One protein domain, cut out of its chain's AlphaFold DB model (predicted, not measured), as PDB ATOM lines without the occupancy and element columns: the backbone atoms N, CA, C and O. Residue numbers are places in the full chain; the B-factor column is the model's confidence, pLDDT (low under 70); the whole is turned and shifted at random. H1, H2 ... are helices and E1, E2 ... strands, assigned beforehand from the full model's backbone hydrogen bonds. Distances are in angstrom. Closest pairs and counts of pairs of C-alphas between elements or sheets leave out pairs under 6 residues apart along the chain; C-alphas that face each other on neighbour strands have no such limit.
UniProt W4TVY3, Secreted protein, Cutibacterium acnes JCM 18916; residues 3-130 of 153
ATOM      1  N   ARG A   3     -50.138   6.251   1.421       94.88
ATOM      2  CA  ARG A   3     -48.937   5.584   0.861       94.88
ATOM      3  C   ARG A   3     -47.965   5.052   1.923       94.88
ATOM      4  O   ARG A   3     -47.212   4.144   1.619       94.88
ATOM      5  N   MET A   4     -47.992   5.615   3.130       95.06
ATOM      6  CA  MET A   4     -47.201   5.187   4.289       95.06
ATOM      7  C   MET A   4     -47.988   4.229   5.205       95.06
ATOM      8  O   MET A   4     -47.595   4.004   6.341       95.06
ATOM      9  N   GLY A   5     -49.138   3.708   4.762       96.06
ATOM     10  CA  GLY A   5     -49.982   2.802   5.553       96.06
ATOM     11  C   GLY A   5     -50.942   3.490   6.530       96.06
ATOM     12  O   GLY A   5     -51.900   2.860   6.966       96.06
ATOM     13  N   ALA A   6     -50.769   4.788   6.797       97.12
ATOM     14  CA  ALA A   6     -51.680   5.564   7.635       97.12
ATOM     15  C   ALA A   6     -52.985   5.888   6.886       97.12
ATOM     16  O   ALA A   6     -53.050   6.821   6.073       97.12
ATOM     17  N   THR A   7     -54.007   5.060   7.099       97.31
ATOM     18  CA  THR A   7     -55.291   5.100   6.369       97.31
ATOM     19  C   THR A   7     -56.456   5.642   7.189       97.31
ATOM     20  O   THR A   7     -57.486   5.973   6.601       97.31
ATOM     21  N   HIS A   8     -56.256   5.810   8.495       97.75
ATOM     22  CA  HIS A   8     -57.190   6.392   9.460       97.75
ATOM     23  C   HIS A   8     -56.662   7.723  10.014       97.75
ATOM     24  O   HIS A   8     -57.048   8.154  11.095       97.75
ATOM     25  N   THR A   9     -55.762   8.366   9.267       96.56
ATOM     26  CA  THR A   9     -55.255   9.699   9.561       96.56
ATOM     27  C   THR A   9     -55.897  10.695   8.613       96.56
ATOM     28  O   THR A   9     -55.684  10.631   7.397       96.56
ATOM     29  N   THR A  10     -56.657  11.621   9.185       95.94
ATOM     30  CA  THR A  10     -57.400  12.655   8.468       95.94
ATOM     31  C   THR A  10     -56.903  14.016   8.924       95.94
ATOM     32  O   THR A  10     -56.961  14.347  10.106       95.94
ATOM     33  N   PHE A  11     -56.403  14.800   7.972       94.75
ATOM     34  CA  PHE A  11     -55.979  16.173   8.218       94.75
ATOM     35  C   PHE A  11     -57.178  17.077   8.499       94.75
ATOM     36  O   PHE A  11     -58.244  16.898   7.907       94.75
ATOM     37  N   ASP A  12     -56.968  18.075   9.351       94.81
ATOM     38  CA  ASP A  12     -57.909  19.177   9.517       94.81
ATOM     39  C   ASP A  12     -58.113  19.913   8.175       94.81
ATOM     40  O   ASP A  12     -57.118  20.231   7.510       94.81
ATOM     41  N   PRO A  13     -59.360  20.197   7.748       94.75
ATOM     42  CA  PRO A  13     -59.639  20.843   6.462       94.75
ATOM     43  C   PRO A  13     -59.003  22.227   6.291       94.75
ATOM     44  O   PRO A  13     -58.739  22.641   5.165       94.75
ATOM     45  N   GLU A  14     -58.739  22.933   7.393       95.88
ATOM     46  CA  GLU A  14     -58.088  24.249   7.399       95.88
ATOM     47  C   GLU A  14     -56.560  24.149   7.544       95.88
ATOM     48  O   GLU A  14     -55.867  25.160   7.659       95.88
ATOM     49  N   GLY A  15     -56.003  22.935   7.512       92.25
ATOM     50  CA  GLY A  15     -54.563  22.700   7.556       92.25
ATOM     51  C   GLY A  15     -53.938  22.892   8.937       92.25
ATOM     52  O   GLY A  15     -52.709  22.944   9.044       92.25
ATOM     53  N   ARG A  16     -54.737  22.973  10.011       92.31
ATOM     54  CA  ARG A  16     -54.198  23.061  11.373       92.31
ATOM     55  C   ARG A  16     -53.625  21.713  11.776       92.31
ATOM     56  O   ARG A  16     -54.346  20.776  12.107       92.31
ATOM     57  N   TRP A  17     -52.300  21.643  11.805       83.81
ATOM     58  CA  TRP A  17     -51.545  20.454  12.205       83.81
ATOM     59  C   TRP A  17     -52.074  19.812  13.502       83.81
ATOM     60  O   TRP A  17     -52.265  18.597  13.542       83.81
ATOM     61  N   GLY A  18     -52.374  20.626  14.524       87.12
ATOM     62  CA  GLY A  18     -52.823  20.164  15.844       87.12
ATOM     63  C   GLY A  18     -54.224  19.544  15.890       87.12
ATOM     64  O   GLY A  18     -54.559  18.927  16.892       87.12
ATOM     65  N   LEU A  19     -55.018  19.668  14.821       93.81
ATOM     66  CA  LEU A  19     -56.367  19.098  14.715       93.81
ATOM     67  C   LEU A  19     -56.433  17.890  13.766       93.81
ATOM     68  O   LEU A  19     -57.511  17.436  13.388       93.81
ATOM     69  N   THR A  20     -55.281  17.348  13.368       94.62
ATOM     70  CA  THR A  20     -55.229  16.096  12.605       94.62
ATOM     71  C   THR A  20     -55.707  14.937  13.481       94.62
ATOM     72  O   THR A  20     -55.121  14.663  14.527       94.62
ATOM     73  N   SER A  21     -56.729  14.213  13.027       95.19
ATOM     74  CA  SER A  21     -57.194  12.986  13.678       95.19
ATOM     75  C   SER A  21     -56.400  11.786  13.168       95.19
ATOM     76  O   SER A  21     -56.068  11.710  11.984       95.19
ATOM     77  N   THR A  22     -56.061  10.852  14.053       97.06
ATOM     78  CA  THR A  22     -55.254   9.668  13.738       97.06
ATOM     79  C   THR A  22     -55.522   8.543  14.741       97.06
ATOM     80  O   THR A  22     -56.276   8.713  15.696       97.06
ATOM     81  N   THR A  23     -54.901   7.383  14.536       97.88
ATOM     82  CA  THR A  23     -54.965   6.234  15.449       97.88
ATOM     83  C   THR A  23     -53.568   5.864  15.931       97.88
ATOM     84  O   THR A  23     -52.569   6.209  15.297       97.88
ATOM     85  N   ALA A  24     -53.476   5.112  17.031       97.88
ATOM     86  CA  ALA A  24     -52.184   4.639  17.524       97.88
ATOM     87  C   ALA A  24     -51.470   3.761  16.479       97.88
ATOM     88  O   ALA A  24     -50.269   3.901  16.271       97.88
ATOM     89  N   ALA A  25     -52.220   2.914  15.764       98.31
ATOM     90  CA  ALA A  25     -51.683   2.066  14.701       98.31
ATOM     91  C   ALA A  25     -51.119   2.885  13.529       98.31
ATOM     92  O   ALA A  25     -50.024   2.600  13.044       98.31
ATOM     93  N   ASP A  26     -51.829   3.933  13.106       98.44
ATOM     94  CA  ASP A  26     -51.348   4.838  12.063       98.44
ATOM     95  C   ASP A  26     -50.088   5.593  12.511       98.44
ATOM     96  O   ASP A  26     -49.140   5.706  11.735       98.44
ATOM     97  N   GLN A  27     -50.037   6.080  13.756       97.62
ATOM     98  CA  GLN A  27     -48.845   6.751  14.277       97.62
ATOM     99  C   GLN A  27     -47.636   5.810  14.376       97.62
ATOM    100  O   GLN A  27     -46.534   6.235  14.035       97.62
ATOM    101  N   VAL A  28     -47.823   4.536  14.753       97.75
ATOM    102  CA  VAL A  28     -46.751   3.523  14.688       97.75
ATOM    103  C   VAL A  28     -46.270   3.358  13.247       97.75
ATOM    104  O   VAL A  28     -45.073   3.460  12.995       97.75
ATOM    105  N   ALA A  29     -47.183   3.194  12.283       97.38
ATOM    106  CA  ALA A  29     -46.812   3.051  10.875       97.38
ATOM    107  C   ALA A  29     -46.018   4.264  10.355       97.38
ATOM    108  O   ALA A  29     -45.045   4.104   9.619       97.38
ATOM    109  N   LEU A  30     -46.398   5.483  10.747       97.00
ATOM    110  CA  LEU A  30     -45.685   6.711  10.377       97.00
ATOM    111  C   LEU A  30     -44.316   6.818  11.054       97.00
ATOM    112  O   LEU A  30     -43.339   7.162  10.390       97.00
ATOM    113  N   ALA A  31     -44.226   6.506  12.346       97.31
ATOM    114  CA  ALA A  31     -42.963   6.492  13.073       97.31
ATOM    115  C   ALA A  31     -41.999   5.441  12.500       97.31
ATOM    116  O   ALA A  31     -40.820   5.728  12.303       97.31
ATOM    117  N   ASP A  32     -42.489   4.267  12.103       96.06
ATOM    118  CA  ASP A  32     -41.663   3.250  11.450       96.06
ATOM    119  C   ASP A  32     -41.123   3.724  10.093       96.06
ATOM    120  O   ASP A  32     -40.017   3.350   9.712       96.06
ATOM    121  N   HIS A  33     -41.806   4.636   9.388       97.31
ATOM    122  CA  HIS A  33     -41.226   5.286   8.204       97.31
ATOM    123  C   HIS A  33     -40.063   6.233   8.538       97.31
ATOM    124  O   HIS A  33     -39.322   6.598   7.629       97.31
ATOM    125  N   ILE A  34     -39.862   6.624   9.797       97.81
ATOM    126  CA  ILE A  34     -38.682   7.372  10.255       97.81
ATOM    127  C   ILE A  34     -37.572   6.394  10.666       97.81
ATOM    128  O   ILE A  34     -36.416   6.552  10.261       97.81
ATOM    129  N   PHE A  35     -37.900   5.357  11.437       96.75
ATOM    130  CA  PHE A  35     -36.894   4.464  12.025       96.75
ATOM    131  C   PHE A  35     -36.449   3.324  11.101       96.75
ATOM    132  O   PHE A  35     -35.281   2.933  11.153       96.75
ATOM    133  N   CYS A  36     -37.306   2.848  10.199       94.38
ATOM    134  CA  CYS A  36     -37.031   1.706   9.326       94.38
ATOM    135  C   CYS A  36     -36.702   2.136   7.882       94.38
ATOM    136  O   CYS A  36     -37.266   3.115   7.375       94.38
ATOM    137  N   PRO A  37     -35.809   1.406   7.181       94.75
ATOM    138  CA  PRO A  37     -35.535   1.642   5.767       94.75
ATOM    139  C   PRO A  37     -36.803   1.598   4.912       94.75
ATOM    140  O   PRO A  37     -37.585   0.654   4.991       94.75
ATOM    141  N   ASN A  38     -36.992   2.608   4.068       95.38
ATOM    142  CA  ASN A  38     -38.097   2.676   3.116       95.38
ATOM    143  C   ASN A  38     -37.740   3.583   1.927       95.38
ATOM    144  O   ASN A  38     -36.735   4.293   1.947       95.38
ATOM    145  N   THR A  39     -38.571   3.545   0.886       96.31
ATOM    146  CA  THR A  39     -38.383   4.305  -0.362       96.31
ATOM    147  C   THR A  39     -39.158   5.623  -0.400       96.31
ATOM    148  O   THR A  39     -39.053   6.360  -1.378       96.31
ATOM    149  N   ILE A  40     -39.960   5.921   0.628       97.25
ATOM    150  CA  ILE A  40     -40.824   7.106   0.667       97.25
ATOM    151  C   ILE A  40     -40.069   8.297   1.255       97.25
ATOM    152  O   ILE A  40     -40.138   9.390   0.698       97.25
ATOM    153  N   ILE A  41     -39.346   8.086   2.359       97.19
ATOM    154  CA  ILE A  41     -38.570   9.121   3.043       97.19
ATOM    155  C   ILE A  41     -37.071   8.821   2.862       97.19
ATOM    156  O   ILE A  41     -36.587   7.791   3.352       97.19
ATOM    157  N   PRO A  42     -36.314   9.704   2.181       97.94
ATOM    158  CA  PRO A  42     -34.870   9.553   2.020       97.94
ATOM    159  C   PRO A  42     -34.147   9.386   3.362       97.94
ATOM    160  O   PRO A  42     -34.523  10.010   4.354       97.94
ATOM    161  N   GLU A  43     -33.074   8.587   3.393       97.81
ATOM    162  CA  GLU A  43     -32.307   8.331   4.627       97.81
ATOM    163  C   GLU A  43     -31.815   9.624   5.290       97.81
ATOM    164  O   GLU A  43     -31.887   9.727   6.507       97.81
ATOM    165  N   SER A  44     -31.391  10.634   4.523       98.31
ATOM    166  CA  SER A  44     -30.951  11.920   5.081       98.31
ATOM    167  C   SER A  44     -32.058  12.637   5.861       98.31
ATOM    168  O   SER A  44     -31.807  13.165   6.941       98.31
ATOM    169  N   MET A  45     -33.297  12.608   5.364       98.50
ATOM    170  CA  MET A  45     -34.447  13.204   6.049       98.50
ATOM    171  C   MET A  45     -34.860  12.380   7.272       98.50
ATOM    172  O   MET A  45     -35.235  12.951   8.292       98.50
ATOM    173  N   ARG A  46     -34.749  11.046   7.202       98.25
ATOM    174  CA  ARG A  46     -34.985  10.161   8.356       98.25
ATOM    175  C   ARG A  46     -33.942  10.373   9.448       98.25
ATOM    176  O   ARG A  46     -34.300  10.452  10.617       98.25
ATOM    177  N   ALA A  47     -32.670  10.507   9.079       98.19
ATOM    178  CA  ALA A  47     -31.593  10.827  10.007       98.19
ATOM    179  C   ALA A  47     -31.834  12.172  10.698       98.19
ATOM    180  O   ALA A  47     -31.796  12.221  11.922       98.19
ATOM    181  N   TYR A  48     -32.189  13.207   9.931       98.50
ATOM    182  CA  TYR A  48     -32.527  14.519  10.480       98.50
ATOM    183  C   TYR A  48     -33.745  14.473  11.419       98.50
ATOM    184  O   TYR A  48     -33.708  15.021  12.515       98.50
ATOM    185  N   ALA A  49     -34.812  13.760  11.049       98.25
ATOM    186  CA  ALA A  49     -35.978  13.597  11.919       98.25
ATOM    187  C   ALA A  49     -35.624  12.888  13.238       98.25
ATOM    188  O   ALA A  49     -36.053  13.326  14.302       98.25
ATOM    189  N   ARG A  50     -34.809  11.825  13.183       98.25
ATOM    190  CA  ARG A  50     -34.312  11.142  14.386       98.25
ATOM    191  C   ARG A  50     -33.467  12.075  15.250       98.25
ATOM    192  O   ARG A  50     -33.665  12.089  16.455       98.25
ATOM    193  N   GLU A  51     -32.590  12.878  14.655       98.25
ATOM    194  CA  GLU A  51     -31.798  13.871  15.389       98.25
ATOM    195  C   GLU A  51     -32.690  14.862  16.148       98.25
ATOM    196  O   GLU A  51     -32.480  15.083  17.337       98.25
ATOM    197  N   LEU A  52     -33.735  15.394  15.512       98.25
ATOM    198  CA  LEU A  52     -34.689  16.274  16.195       98.25
ATOM    199  C   LEU A  52     -35.428  15.550  17.328       98.25
ATOM    200  O   LEU A  52     -35.554  16.083  18.426       98.25
ATOM    201  N   MET A  53     -35.888  14.320  17.089       98.12
ATOM    202  CA  MET A  53     -36.615  13.535  18.094       98.12
ATOM    203  C   MET A  53     -35.742  13.096  19.280       98.12
ATOM    204  O   MET A  53     -36.291  12.771  20.330       98.12
ATOM    205  N   SER A  54     -34.413  13.050  19.134       97.56
ATOM    206  CA  SER A  54     -33.481  12.766  20.237       97.56
ATOM    207  C   SER A  54     -33.021  14.008  21.002       97.56
ATOM    208  O   SER A  54     -32.368  13.860  22.028       97.56
ATOM    209  N   ASN A  55     -33.321  15.210  20.501       97.38
ATOM    210  CA  ASN A  55     -32.882  16.488  21.069       97.38
ATOM    211  C   ASN A  55     -34.085  17.374  21.423       97.38
ATOM    212  O   ASN A  55     -34.123  18.556  21.084       97.38
ATOM    213  N   VAL A  56     -35.101  16.788  22.056       97.06
ATOM    214  CA  VAL A  56     -36.172  17.581  22.668       97.06
ATOM    215  C   VAL A  56     -35.650  18.246  23.944       97.06
ATOM    216  O   VAL A  56     -34.760  17.700  24.593       97.06
ATOM    217  N   GLU A  57     -36.209  19.400  24.309       97.19
ATOM    218  CA  GLU A  57     -35.941  20.024  25.611       97.19
ATOM    219  C   GLU A  57     -36.286  19.055  26.752       97.19
ATOM    220  O   GLU A  57     -37.203  18.235  26.630       97.19
ATOM    221  N   ASP A  58     -35.572  19.155  27.874       95.12
ATOM    222  CA  ASP A  58     -35.727  18.220  28.996       95.12
ATOM    223  C   ASP A  58     -37.171  18.182  29.529       95.12
ATOM    224  O   ASP A  58     -37.678  17.116  29.885       95.12
ATOM    225  N   ASP A  59     -37.870  19.322  29.515       95.88
ATOM    226  CA  ASP A  59     -39.269  19.438  29.942       95.88
ATOM    227  C   ASP A  59     -40.280  18.828  28.949       95.88
ATOM    228  O   ASP A  59     -41.452  18.645  29.281       95.88
ATOM    229  N   GLN A  60     -39.831  18.460  27.746       96.62
ATOM    230  CA  GLN A  60     -40.618  17.757  26.734       96.62
ATOM    231  C   GLN A  60     -40.384  16.244  26.753       96.62
ATOM    232  O   GLN A  60     -41.058  15.520  26.015       96.62
ATOM    233  N   ASN A  61     -39.459  15.741  27.575       96.69
ATOM    234  CA  ASN A  61     -39.126  14.320  27.650       96.69
ATOM    235  C   ASN A  61     -39.969  13.576  28.700       96.69
ATOM    236  O   ASN A  61     -39.472  13.130  29.732       96.69
ATOM    237  N   TRP A  62     -41.253  13.414  28.401       97.88
ATOM    238  CA  TRP A  62     -42.231  12.700  29.229       97.88
ATOM    239  C   TRP A  62     -43.048  11.695  28.405       97.88
ATOM    240  O   TRP A  62     -42.968  11.656  27.171       97.88
ATOM    241  N   GLY A  63     -43.873  10.894  29.083       98.31
ATOM    242  CA  GLY A  63     -44.851  10.013  28.438       98.31
ATOM    243  C   GLY A  63     -44.286   8.640  28.078       98.31
ATOM    244  O   GLY A  63     -43.843   7.883  28.940       98.31
ATOM    245  N   MET A  64     -44.316   8.273  26.794       97.88
ATOM    246  CA  MET A  64     -43.899   6.938  26.337       97.88
ATOM    247  C   MET A  64     -42.404   6.651  26.537       97.88
ATOM    248  O   MET A  64     -41.957   5.511  26.401       97.88
ATOM    249  N   THR A  65     -41.632   7.668  26.910       97.00
ATOM    250  CA  THR A  65     -40.221   7.560  27.278       97.00
ATOM    251  C   THR A  65     -40.003   6.980  28.675       97.00
ATOM    252  O   THR A  65     -38.905   6.489  28.951       97.00
ATOM    253  N   ALA A  66     -41.024   6.965  29.544       95.88
ATOM    254  CA  ALA A  66     -40.944   6.450  30.910       95.88
ATOM    255  C   ALA A  66     -40.699   4.926  30.927       95.88
ATOM    256  O   ALA A  66     -41.613   4.108  31.003       95.88
ATOM    257  N   GLY A  67     -39.429   4.525  30.848       89.19
ATOM    258  CA  GLY A  67     -38.996   3.125  30.739       89.19
ATOM    259  C   GLY A  67     -38.031   2.847  29.583       89.19
ATOM    260  O   GLY A  67     -37.569   1.715  29.433       89.19
ATOM    261  N   MET A  68     -37.693   3.862  28.788       92.62
ATOM    262  CA  MET A  68     -36.731   3.774  27.693       92.62
ATOM    263  C   MET A  68     -35.378   4.372  28.071       92.62
ATOM    264  O   MET A  68     -35.283   5.310  28.858       92.62
ATOM    265  N   LYS A  69     -34.310   3.846  27.469       89.38
ATOM    266  CA  LYS A  69     -32.979   4.462  27.506       89.38
ATOM    267  C   LYS A  69     -32.730   5.156  26.175       89.38
ATOM    268  O   LYS A  69     -32.908   4.517  25.143       89.38
ATOM    269  N   SER A  70     -32.302   6.418  26.223       90.62
ATOM    270  CA  SER A  70     -32.007   7.240  25.038       90.62
ATOM    271  C   SER A  70     -33.141   7.230  23.994       90.62
ATOM    272  O   SER A  70     -32.916   6.813  22.857       90.62
ATOM    273  N   PRO A  71     -34.375   7.608  24.382       95.56
ATOM    274  CA  PRO A  71     -35.517   7.558  23.484       95.56
ATOM    275  C   PRO A  71     -35.452   8.644  22.408       95.56
ATOM    276  O   PRO A  71     -34.912   9.728  22.613       95.56
ATOM    277  N   PHE A  72     -36.102   8.358  21.288       98.19
ATOM    278  CA  PHE A  72     -36.587   9.359  20.349       98.19
ATOM    279  C   PHE A  72     -38.045   9.632  20.684       98.19
ATOM    280  O   PHE A  72     -38.810   8.670  20.754       98.19
ATOM    281  N   VAL A  73     -38.446  10.887  20.869       98.31
ATOM    282  CA  VAL A  73     -39.802  11.213  21.326       98.31
ATOM    283  C   VAL A  73     -40.449  12.327  20.516       98.31
ATOM    284  O   VAL A  73     -39.801  13.270  20.062       98.31
ATOM    285  N   LYS A  74     -41.766  12.213  20.340       97.56
ATOM    286  CA  LYS A  74     -42.627  13.322  19.945       97.56
ATOM    287  C   LYS A  74     -43.916  13.280  20.755       97.56
ATOM    288  O   LYS A  74     -44.674  12.318  20.675       97.56
ATOM    289  N   ASN A  75     -44.171  14.369  21.466       97.88
ATOM    290  CA  ASN A  75     -45.357  14.547  22.293       97.88
ATOM    291  C   ASN A  75     -46.338  15.555  21.678       97.88
ATOM    292  O   ASN A  75     -45.961  16.348  20.802       97.88
ATOM    293  N   GLY A  76     -47.585  15.530  22.137       96.88
ATOM    294  CA  GLY A  76     -48.623  16.476  21.742       96.88
ATOM    295  C   GLY A  76     -49.737  16.554  22.778       96.88
ATOM    296  O   GLY A  76     -50.137  15.541  23.344       96.88
ATOM    297  N   TRP A  77     -50.231  17.762  23.024       97.00
ATOM    298  CA  TRP A  77     -51.318  18.027  23.958       97.00
ATOM    299  C   TRP A  77     -52.173  19.168  23.419       97.00
ATOM    300  O   TRP A  77     -51.656  20.153  22.886       97.00
ATOM    301  N   LEU A  78     -53.486  19.018  23.526       96.31
ATOM    302  CA  LEU A  78     -54.443  20.033  23.119       96.31
ATOM    303  C   LEU A  78     -55.683  19.928  23.999       96.31
ATOM    304  O   LEU A  78     -56.203  18.832  24.208       96.31
ATOM    305  N   SER A  79     -56.156  21.064  24.499       96.75
ATOM    306  CA  SER A  79     -57.459  21.155  25.149       96.75
ATOM    307  C   SER A  79     -58.491  21.594  24.118       96.75
ATOM    308  O   SER A  79     -58.280  22.576  23.402       96.75
ATOM    309  N   LEU A  80     -59.580  20.838  24.036       95.06
ATOM    310  CA  LEU A  80     -60.766  21.123  23.236       95.06
ATOM    311  C   LEU A  80     -61.992  21.188  24.158       95.06
ATOM    312  O   LEU A  80     -61.901  20.905  25.354       95.06
ATOM    313  N   ASP A  81     -63.151  21.522  23.592       96.38
ATOM    314  CA  ASP A  81     -64.417  21.597  24.336       96.38
ATOM    315  C   ASP A  81     -64.832  20.250  24.958       96.38
ATOM    316  O   ASP A  81     -65.612  20.216  25.909       96.38
ATOM    317  N   ASP A  82     -64.301  19.136  24.444       96.50
ATOM    318  CA  ASP A  82     -64.521  17.784  24.961       96.50
ATOM    319  C   ASP A  82     -63.403  17.291  25.897       96.50
ATOM    320  O   ASP A  82     -63.390  16.114  26.260       96.50
ATOM    321  N   GLY A  83     -62.487  18.172  26.311       98.00
ATOM    322  CA  GLY A  83     -61.446  17.899  27.299       98.00
ATOM    323  C   GLY A  83     -60.026  17.859  26.740       98.00
ATOM    324  O   GLY A  83     -59.708  18.446  25.705       98.00
ATOM    325  N   TRP A  84     -59.132  17.197  27.476       98.44
ATOM    326  CA  TRP A  84     -57.723  17.086  27.104       98.44
ATOM    327  C   TRP A  84     -57.490  15.908  26.165       98.44
ATOM    328  O   TRP A  84     -57.916  14.789  26.444       98.44
ATOM    329  N   HIS A  85     -56.744  16.156  25.092       98.06
ATOM    330  CA  HIS A  85     -56.183  15.148  24.195       98.06
ATOM    331  C   HIS A  85     -54.670  15.156  24.372       98.06
ATOM    332  O   HIS A  85     -54.024  16.161  24.071       98.06
ATOM    333  N   VAL A  86     -54.097  14.055  24.857       98.44
ATOM    334  CA  VAL A  86     -52.656  13.938  25.132       98.44
ATOM    335  C   VAL A  86     -52.104  12.707  24.431       98.44
ATOM    336  O   VAL A  86     -52.668  11.611  24.513       98.44
ATOM    337  N   ASN A  87     -50.996  12.889  23.720       98.00
ATOM    338  CA  ASN A  87     -50.300  11.831  23.011       98.00
ATOM    339  C   ASN A  87     -48.789  11.861  23.229       98.00
ATOM    340  O   ASN A  87     -48.183  12.908  23.463       98.00
ATOM    341  N   SER A  88     -48.194  10.678  23.109       98.56
ATOM    342  CA  SER A  88     -46.752  10.479  23.149       98.56
ATOM    343  C   SER A  88     -46.353   9.333  22.225       98.56
ATOM    344  O   SER A  88     -46.875   8.220  22.337       98.56
ATOM    345  N   VAL A  89     -45.427   9.607  21.311       98.31
ATOM    346  CA  VAL A  89     -44.770   8.623  20.445       98.31
ATOM    347  C   VAL A  89     -43.328   8.508  20.885       98.31
ATOM    348  O   VAL A  89     -42.629   9.520  20.927       98.31
ATOM    349  N   ALA A  90     -42.866   7.290  21.150       97.81
ATOM    350  CA  ALA A  90     -41.467   7.050  21.465       97.81
ATOM    351  C   ALA A  90     -40.901   5.849  20.707       97.81
ATOM    352  O   ALA A  90     -41.608   4.884  20.414       97.81
ATOM    353  N   SER A  91     -39.606   5.901  20.408       96.94
ATOM    354  CA  SER A  91     -38.858   4.789  19.825       96.94
ATOM    355  C   SER A  91     -37.505   4.630  20.503       96.94
ATOM    356  O   SER A  91     -36.875   5.614  20.889       96.94
ATOM    357  N   THR A  92     -37.016   3.393  20.593       94.31
ATOM    358  CA  THR A  92     -35.633   3.106  21.010       94.31
ATOM    359  C   THR A  92     -34.653   3.045  19.830       94.31
ATOM    360  O   THR A  92     -33.511   2.617  19.998       94.31
ATOM    361  N   GLY A  93     -35.076   3.446  18.626       93.50
ATOM    362  CA  GLY A  93     -34.237   3.513  17.427       93.50
ATOM    363  C   GLY A  93     -34.441   2.354  16.445       93.50
ATOM    364  O   GLY A  93     -35.386   1.579  16.539       93.50
ATOM    365  N   THR A  94     -33.536   2.234  15.469       89.12
ATOM    366  CA  THR A  94     -33.711   1.386  14.267       89.12
ATOM    367  C   THR A  94     -33.727  -0.122  14.517       89.12
ATOM    368  O   THR A  94     -34.330  -0.861  13.747       89.12
ATOM    369  N   ALA A  95     -33.054  -0.589  15.570       86.75
ATOM    370  CA  ALA A  95     -33.047  -1.992  16.001       86.75
ATOM    371  C   ALA A  95     -34.001  -2.243  17.185       86.75
ATOM    372  O   ALA A  95     -33.923  -3.274  17.851       86.75
ATOM    373  N   GLY A  96     -34.827  -1.244  17.489       88.94
ATOM    374  CA  GLY A  96     -35.616  -1.146  18.696       88.94
ATOM    375  C   GLY A  96     -37.091  -1.443  18.487       88.94
ATOM    376  O   GLY A  96     -37.487  -2.220  17.622       88.94
ATOM    377  N   TYR A  97     -37.902  -0.782  19.303       91.69
ATOM    378  CA  TYR A  97     -39.350  -0.807  19.197       91.69
ATOM    379  C   TYR A  97     -39.909   0.612  19.246       91.69
ATOM    380  O   TYR A  97     -39.309   1.509  19.844       91.69
ATOM    381  N   THR A  98     -41.066   0.785  18.617       95.31
ATOM    382  CA  THR A  98     -41.868   2.009  18.628       95.31
ATOM    383  C   THR A  98     -43.110   1.768  19.483       95.31
ATOM    384  O   THR A  98     -43.729   0.705  19.399       95.31
ATOM    385  N   VAL A  99     -43.495   2.748  20.293       96.69
ATOM    386  CA  VAL A  99     -44.751   2.752  21.057       96.69
ATOM    387  C   VAL A  99     -45.461   4.083  20.885       96.69
ATOM    388  O   VAL A  99     -44.835   5.129  20.715       96.69
ATOM    389  N   VAL A 100     -46.786   4.027  20.950       98.31
ATOM    390  CA  VAL A 100     -47.656   5.194  20.850       98.31
ATOM    391  C   VAL A 100     -48.710   5.109  21.939       98.31
ATOM    392  O   VAL A 100     -49.374   4.083  22.083       98.31
ATOM    393  N   GLY A 101     -48.878   6.198  22.683       98.06
ATOM    394  CA  GLY A 101     -49.979   6.402  23.617       98.06
ATOM    395  C   GLY A 101     -50.855   7.542  23.143       98.06
ATOM    396  O   GLY A 101     -50.345   8.639  22.931       98.06
ATOM    397  N   LEU A 102     -52.153   7.283  22.999       98.31
ATOM    398  CA  LEU A 102     -53.180   8.295  22.763       98.31
ATOM    399  C   LEU A 102     -54.166   8.230  23.924       98.31
ATOM    400  O   LEU A 102     -54.672   7.151  24.237       98.31
ATOM    401  N   THR A 103     -54.431   9.363  24.556       98.19
ATOM    402  CA  THR A 103     -55.362   9.462  25.681       98.19
ATOM    403  C   THR A 103     -56.250  10.682  25.525       98.19
ATOM    404  O   THR A 103     -55.840  11.704  24.969       98.19
ATOM    405  N   HIS A 104     -57.478  10.551  26.008       97.81
ATOM    406  CA  HIS A 104     -58.476  11.606  26.019       97.81
ATOM    407  C   HIS A 104     -59.300  11.498  27.297       97.81
ATOM    408  O   HIS A 104     -59.595  10.390  27.753       97.81
ATOM    409  N   SER A 105     -59.660  12.639  27.876       98.44
ATOM    410  CA  SER A 105     -60.628  12.692  28.966       98.44
ATOM    411  C   SER A 105     -61.316  14.046  29.029       98.44
ATOM    412  O   SER A 105     -60.663  15.088  28.987       98.44
ATOM    413  N   ALA A 106     -62.636  14.010  29.217       98.25
ATOM    414  CA  ALA A 106     -63.462  15.195  29.432       98.25
ATOM    415  C   ALA A 106     -63.270  15.832  30.819       98.25
ATOM    416  O   ALA A 106     -63.676  16.971  31.028       98.25
ATOM    417  N   THR A 107     -62.700  15.100  31.780       98.06
ATOM    418  CA  THR A 107     -62.650  15.526  33.190       98.06
ATOM    419  C   THR A 107     -61.264  15.466  33.819       98.06
ATOM    420  O   THR A 107     -61.045  16.130  34.829       98.06
ATOM    421  N   ALA A 108     -60.344  14.676  33.263       98.38
ATOM    422  CA  ALA A 108     -58.989  14.560  33.793       98.38
ATOM    423  C   ALA A 108     -58.129  15.750  33.354       98.38
ATOM    424  O   ALA A 108     -58.347  16.336  32.289       98.38
ATOM    425  N   SER A 109     -57.139  16.097  34.173       98.44
ATOM    426  CA  SER A 109     -56.142  17.097  33.802       98.44
ATOM    427  C   SER A 109     -55.174  16.548  32.747       98.44
ATOM    428  O   SER A 109     -55.091  15.341  32.519       98.44
ATOM    429  N   MET A 110     -54.405  17.436  32.109       98.19
ATOM    430  CA  MET A 110     -53.302  17.019  31.238       98.19
ATOM    431  C   MET A 110     -52.304  16.130  31.993       98.19
ATOM    432  O   MET A 110     -51.893  15.105  31.454       98.19
ATOM    433  N   ASP A 111     -51.957  16.487  33.232       98.50
ATOM    434  CA  ASP A 111     -50.977  15.758  34.043       98.50
ATOM    435  C   ASP A 111     -51.445  14.331  34.356       98.50
ATOM    436  O   ASP A 111     -50.665  13.389  34.219       98.50
ATOM    437  N   ASP A 112     -52.735  14.136  34.656       98.69
ATOM    438  CA  ASP A 112     -53.313  12.797  34.865       98.69
ATOM    439  C   ASP A 112     -53.189  11.922  33.602       98.69
ATOM    440  O   ASP A 112     -52.940  10.710  33.662       98.69
ATOM    441  N   LEU A 113     -53.369  12.530  32.423       98.69
ATOM    442  CA  LEU A 113     -53.239  11.835  31.144       98.69
ATOM    443  C   LEU A 113     -51.773  11.528  30.808       98.69
ATOM    444  O   LEU A 113     -51.479  10.435  30.314       98.69
ATOM    445  N   VAL A 114     -50.846  12.434  31.132       98.75
ATOM    446  CA  VAL A 114     -49.399  12.175  31.052       98.75
ATOM    447  C   VAL A 114     -49.023  11.006  31.964       98.75
ATOM    448  O   VAL A 114     -48.414  10.045  31.492       98.75
ATOM    449  N   GLU A 115     -49.452  11.014  33.228       98.62
ATOM    450  CA  GLU A 115     -49.173   9.931  34.179       98.62
ATOM    451  C   GLU A 115     -49.736   8.588  33.692       98.62
ATOM    452  O   GLU A 115     -49.070   7.549  33.789       98.62
ATOM    453  N   THR A 116     -50.930   8.601  33.095       98.50
ATOM    454  CA  THR A 116     -51.533   7.413  32.476       98.50
ATOM    455  C   THR A 116     -50.644   6.852  31.363       98.50
ATOM    456  O   THR A 116     -50.370   5.646  31.329       98.50
ATOM    457  N   ILE A 117     -50.144   7.713  30.469       98.62
ATOM    458  CA  ILE A 117     -49.213   7.329  29.398       98.62
ATOM    459  C   ILE A 117     -47.915   6.754  29.974       98.62
ATOM    460  O   ILE A 117     -47.464   5.696  29.527       98.62
ATOM    461  N   GLU A 118     -47.336   7.382  30.992       98.62
ATOM    462  CA  GLU A 118     -46.115   6.889  31.639       98.62
ATOM    463  C   GLU A 118     -46.328   5.559  32.374       98.62
ATOM    464  O   GLU A 118     -45.450   4.692  32.414       98.62
ATOM    465  N   GLY A 119     -47.512   5.355  32.952       98.12
ATOM    466  CA  GLY A 119     -47.941   4.073  33.505       98.12
ATOM    467  C   GLY A 119     -47.906   2.965  32.452       98.12
ATOM    468  O   GLY A 119     -47.288   1.917  32.684       98.12
ATOM    469  N   MET A 120     -48.494   3.217  31.277       96.62
ATOM    470  CA  MET A 120     -48.447   2.295  30.136       96.62
ATOM    471  C   MET A 120     -47.007   2.027  29.687       96.62
ATOM    472  O   MET A 120     -46.624   0.865  29.535       96.62
ATOM    473  N   ALA A 121     -46.191   3.072  29.541       97.00
ATOM    474  CA  ALA A 121     -44.793   2.965  29.126       97.00
ATOM    475  C   ALA A 121     -43.984   2.048  30.060       97.00
ATOM    476  O   ALA A 121     -43.302   1.122  29.609       97.00
ATOM    477  N   ARG A 122     -44.149   2.218  31.378       96.31
ATOM    478  CA  ARG A 122     -43.487   1.384  32.392       96.31
ATOM    479  C   ARG A 122     -43.961  -0.068  32.359       96.31
ATOM    480  O   ARG A 122     -43.153  -0.967  32.596       96.31
ATOM    481  N   ILE A 123     -45.244  -0.323  32.086       95.31
ATOM    482  CA  ILE A 123     -45.762  -1.689  31.890       95.31
ATOM    483  C   ILE A 123     -45.099  -2.319  30.668       95.31
ATOM    484  O   ILE A 123     -44.541  -3.410  30.781       95.31
ATOM    485  N   ILE A 124     -45.101  -1.618  29.533       92.69
ATOM    486  CA  ILE A 124     -44.495  -2.107  28.294       92.69
ATOM    487  C   ILE A 124     -43.023  -2.444  28.534       92.69
ATOM    488  O   ILE A 124     -42.613  -3.575  28.280       92.69
ATOM    489  N   ALA A 125     -42.249  -1.519  29.103       90.31
ATOM    490  CA  ALA A 125     -40.822  -1.700  29.357       90.31
ATOM    491  C   ALA A 125     -40.505  -2.943  30.211       90.31
ATOM    492  O   ALA A 125     -39.505  -3.617  29.963       90.31
ATOM    493  N   ARG A 126     -41.364  -3.297  31.180       90.06
ATOM    494  CA  ARG A 126     -41.202  -4.517  31.996       90.06
ATOM    495  C   ARG A 126     -41.431  -5.812  31.218       90.06
ATOM    496  O   ARG A 126     -40.879  -6.842  31.599       90.06
ATOM    497  N   HIS A 127     -42.243  -5.771  30.167       86.56
ATOM    498  CA  HIS A 127     -42.634  -6.944  29.383       86.56
ATOM    499  C   HIS A 127     -41.924  -7.047  28.025       86.56
ATOM    500  O   HIS A 127     -42.163  -8.006  27.291       86.56
ATOM    501  N   GLN A 128     -41.020  -6.117  27.695       75.88
ATOM    502  CA  GLN A 128     -40.215  -6.202  26.477       75.88
ATOM    503  C   GLN A 128     -39.200  -7.364  26.549       75.88
ATOM    504  O   GLN A 128     -38.495  -7.514  27.554       75.88
ATOM    505  N   PRO A 129     -39.060  -8.181  25.486       60.91
ATOM    506  CA  PRO A 129     -38.032  -9.216  25.420       60.91
ATOM    507  C   PRO A 129     -36.623  -8.613  25.526       60.91
ATOM    508  O   PRO A 129     -36.284  -7.668  24.814       60.91
ATOM    509  N   ARG A 130     -35.753  -9.210  26.358       55.16
ATOM    510  CA  ARG A 130     -34.341  -8.791  26.553       55.16
ATOM    511  C   ARG A 130     -33.522  -8.665  25.254       55.16
ATOM    512  O   ARG A 130     -32.505  -7.973  25.232       55.16
TER     513      ARG A 130
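What this domain is: This is residues 3 to 130 of the 153 residues of the protein "Secreted protein" of Cutibacterium acnes JCM 18916 (UniProt W4TVY3). Three long strands, E1, E2 and E3, make a sheet that is the middle layer of three, with the long helix H3 slanting over one face and H1 over the other. H2 is on H1's face, beside the strands near where E1 begins, and residues 3 to 23, with no named element, form a loop on that same side. The printed part has 128 residues, in the order H1 H2 E1 E2 E3 H3, of mixed class. The sheet is an antiparallel meander, each strand neighbour to the one before; the whole is compact, radius of gyration of the C-alphas 14.8 A, spanning 41 by 39 by 26 A.

Where its parts are: Find C-alpha 72 at (-36.587, 9.359, 20.349); E1 runs from there to residue 80, 27.0 A. E2, residues 83 to 91, runs back 27.2 A, and E3, residues 98 to 105, spans 23.9 A. H3, residues 110 to 127, covers 26.3 A and ends at (-42.634, -6.944, 29.383). H1 is residues 24 to 35, from (-52.184, 4.639, 17.524), and H2 is residues 43 to 54.

How they stand to each other: Look across E1 and E2, a hairpin, at N 76 and O 87, 3.0 A. In the hairpin E2 and E3, N 88 and O 101 are 3.0 A apart. H3 is 8.5 A over the sheet, only just slantwise at 33 degrees to E3 on the local plane; its closest C-alphas with E3 are Ile 117 and Gly 101, 5.9 A. On the opposite face H1 has a height of 8.3 A, over E2 and E3. H1, with residues 33 to 35 alone, touches H2 at Ile 34 and Arg 46, C-alphas 5.0 A apart, at a steep tilt of 64 degrees. H3 is apart from both. Every O i to N i+4 pair is within hydrogen-bond range in H2 and H3, and 7 of 8 in H1.

The domain as a whole: The C-alphas farthest apart are those of Glu 14 and Arg 130, 45.0 A. The printed part has no cut; the link from H2 to E1, 17 residues, is long. Residues 129 to 130 are under pLDDT 70.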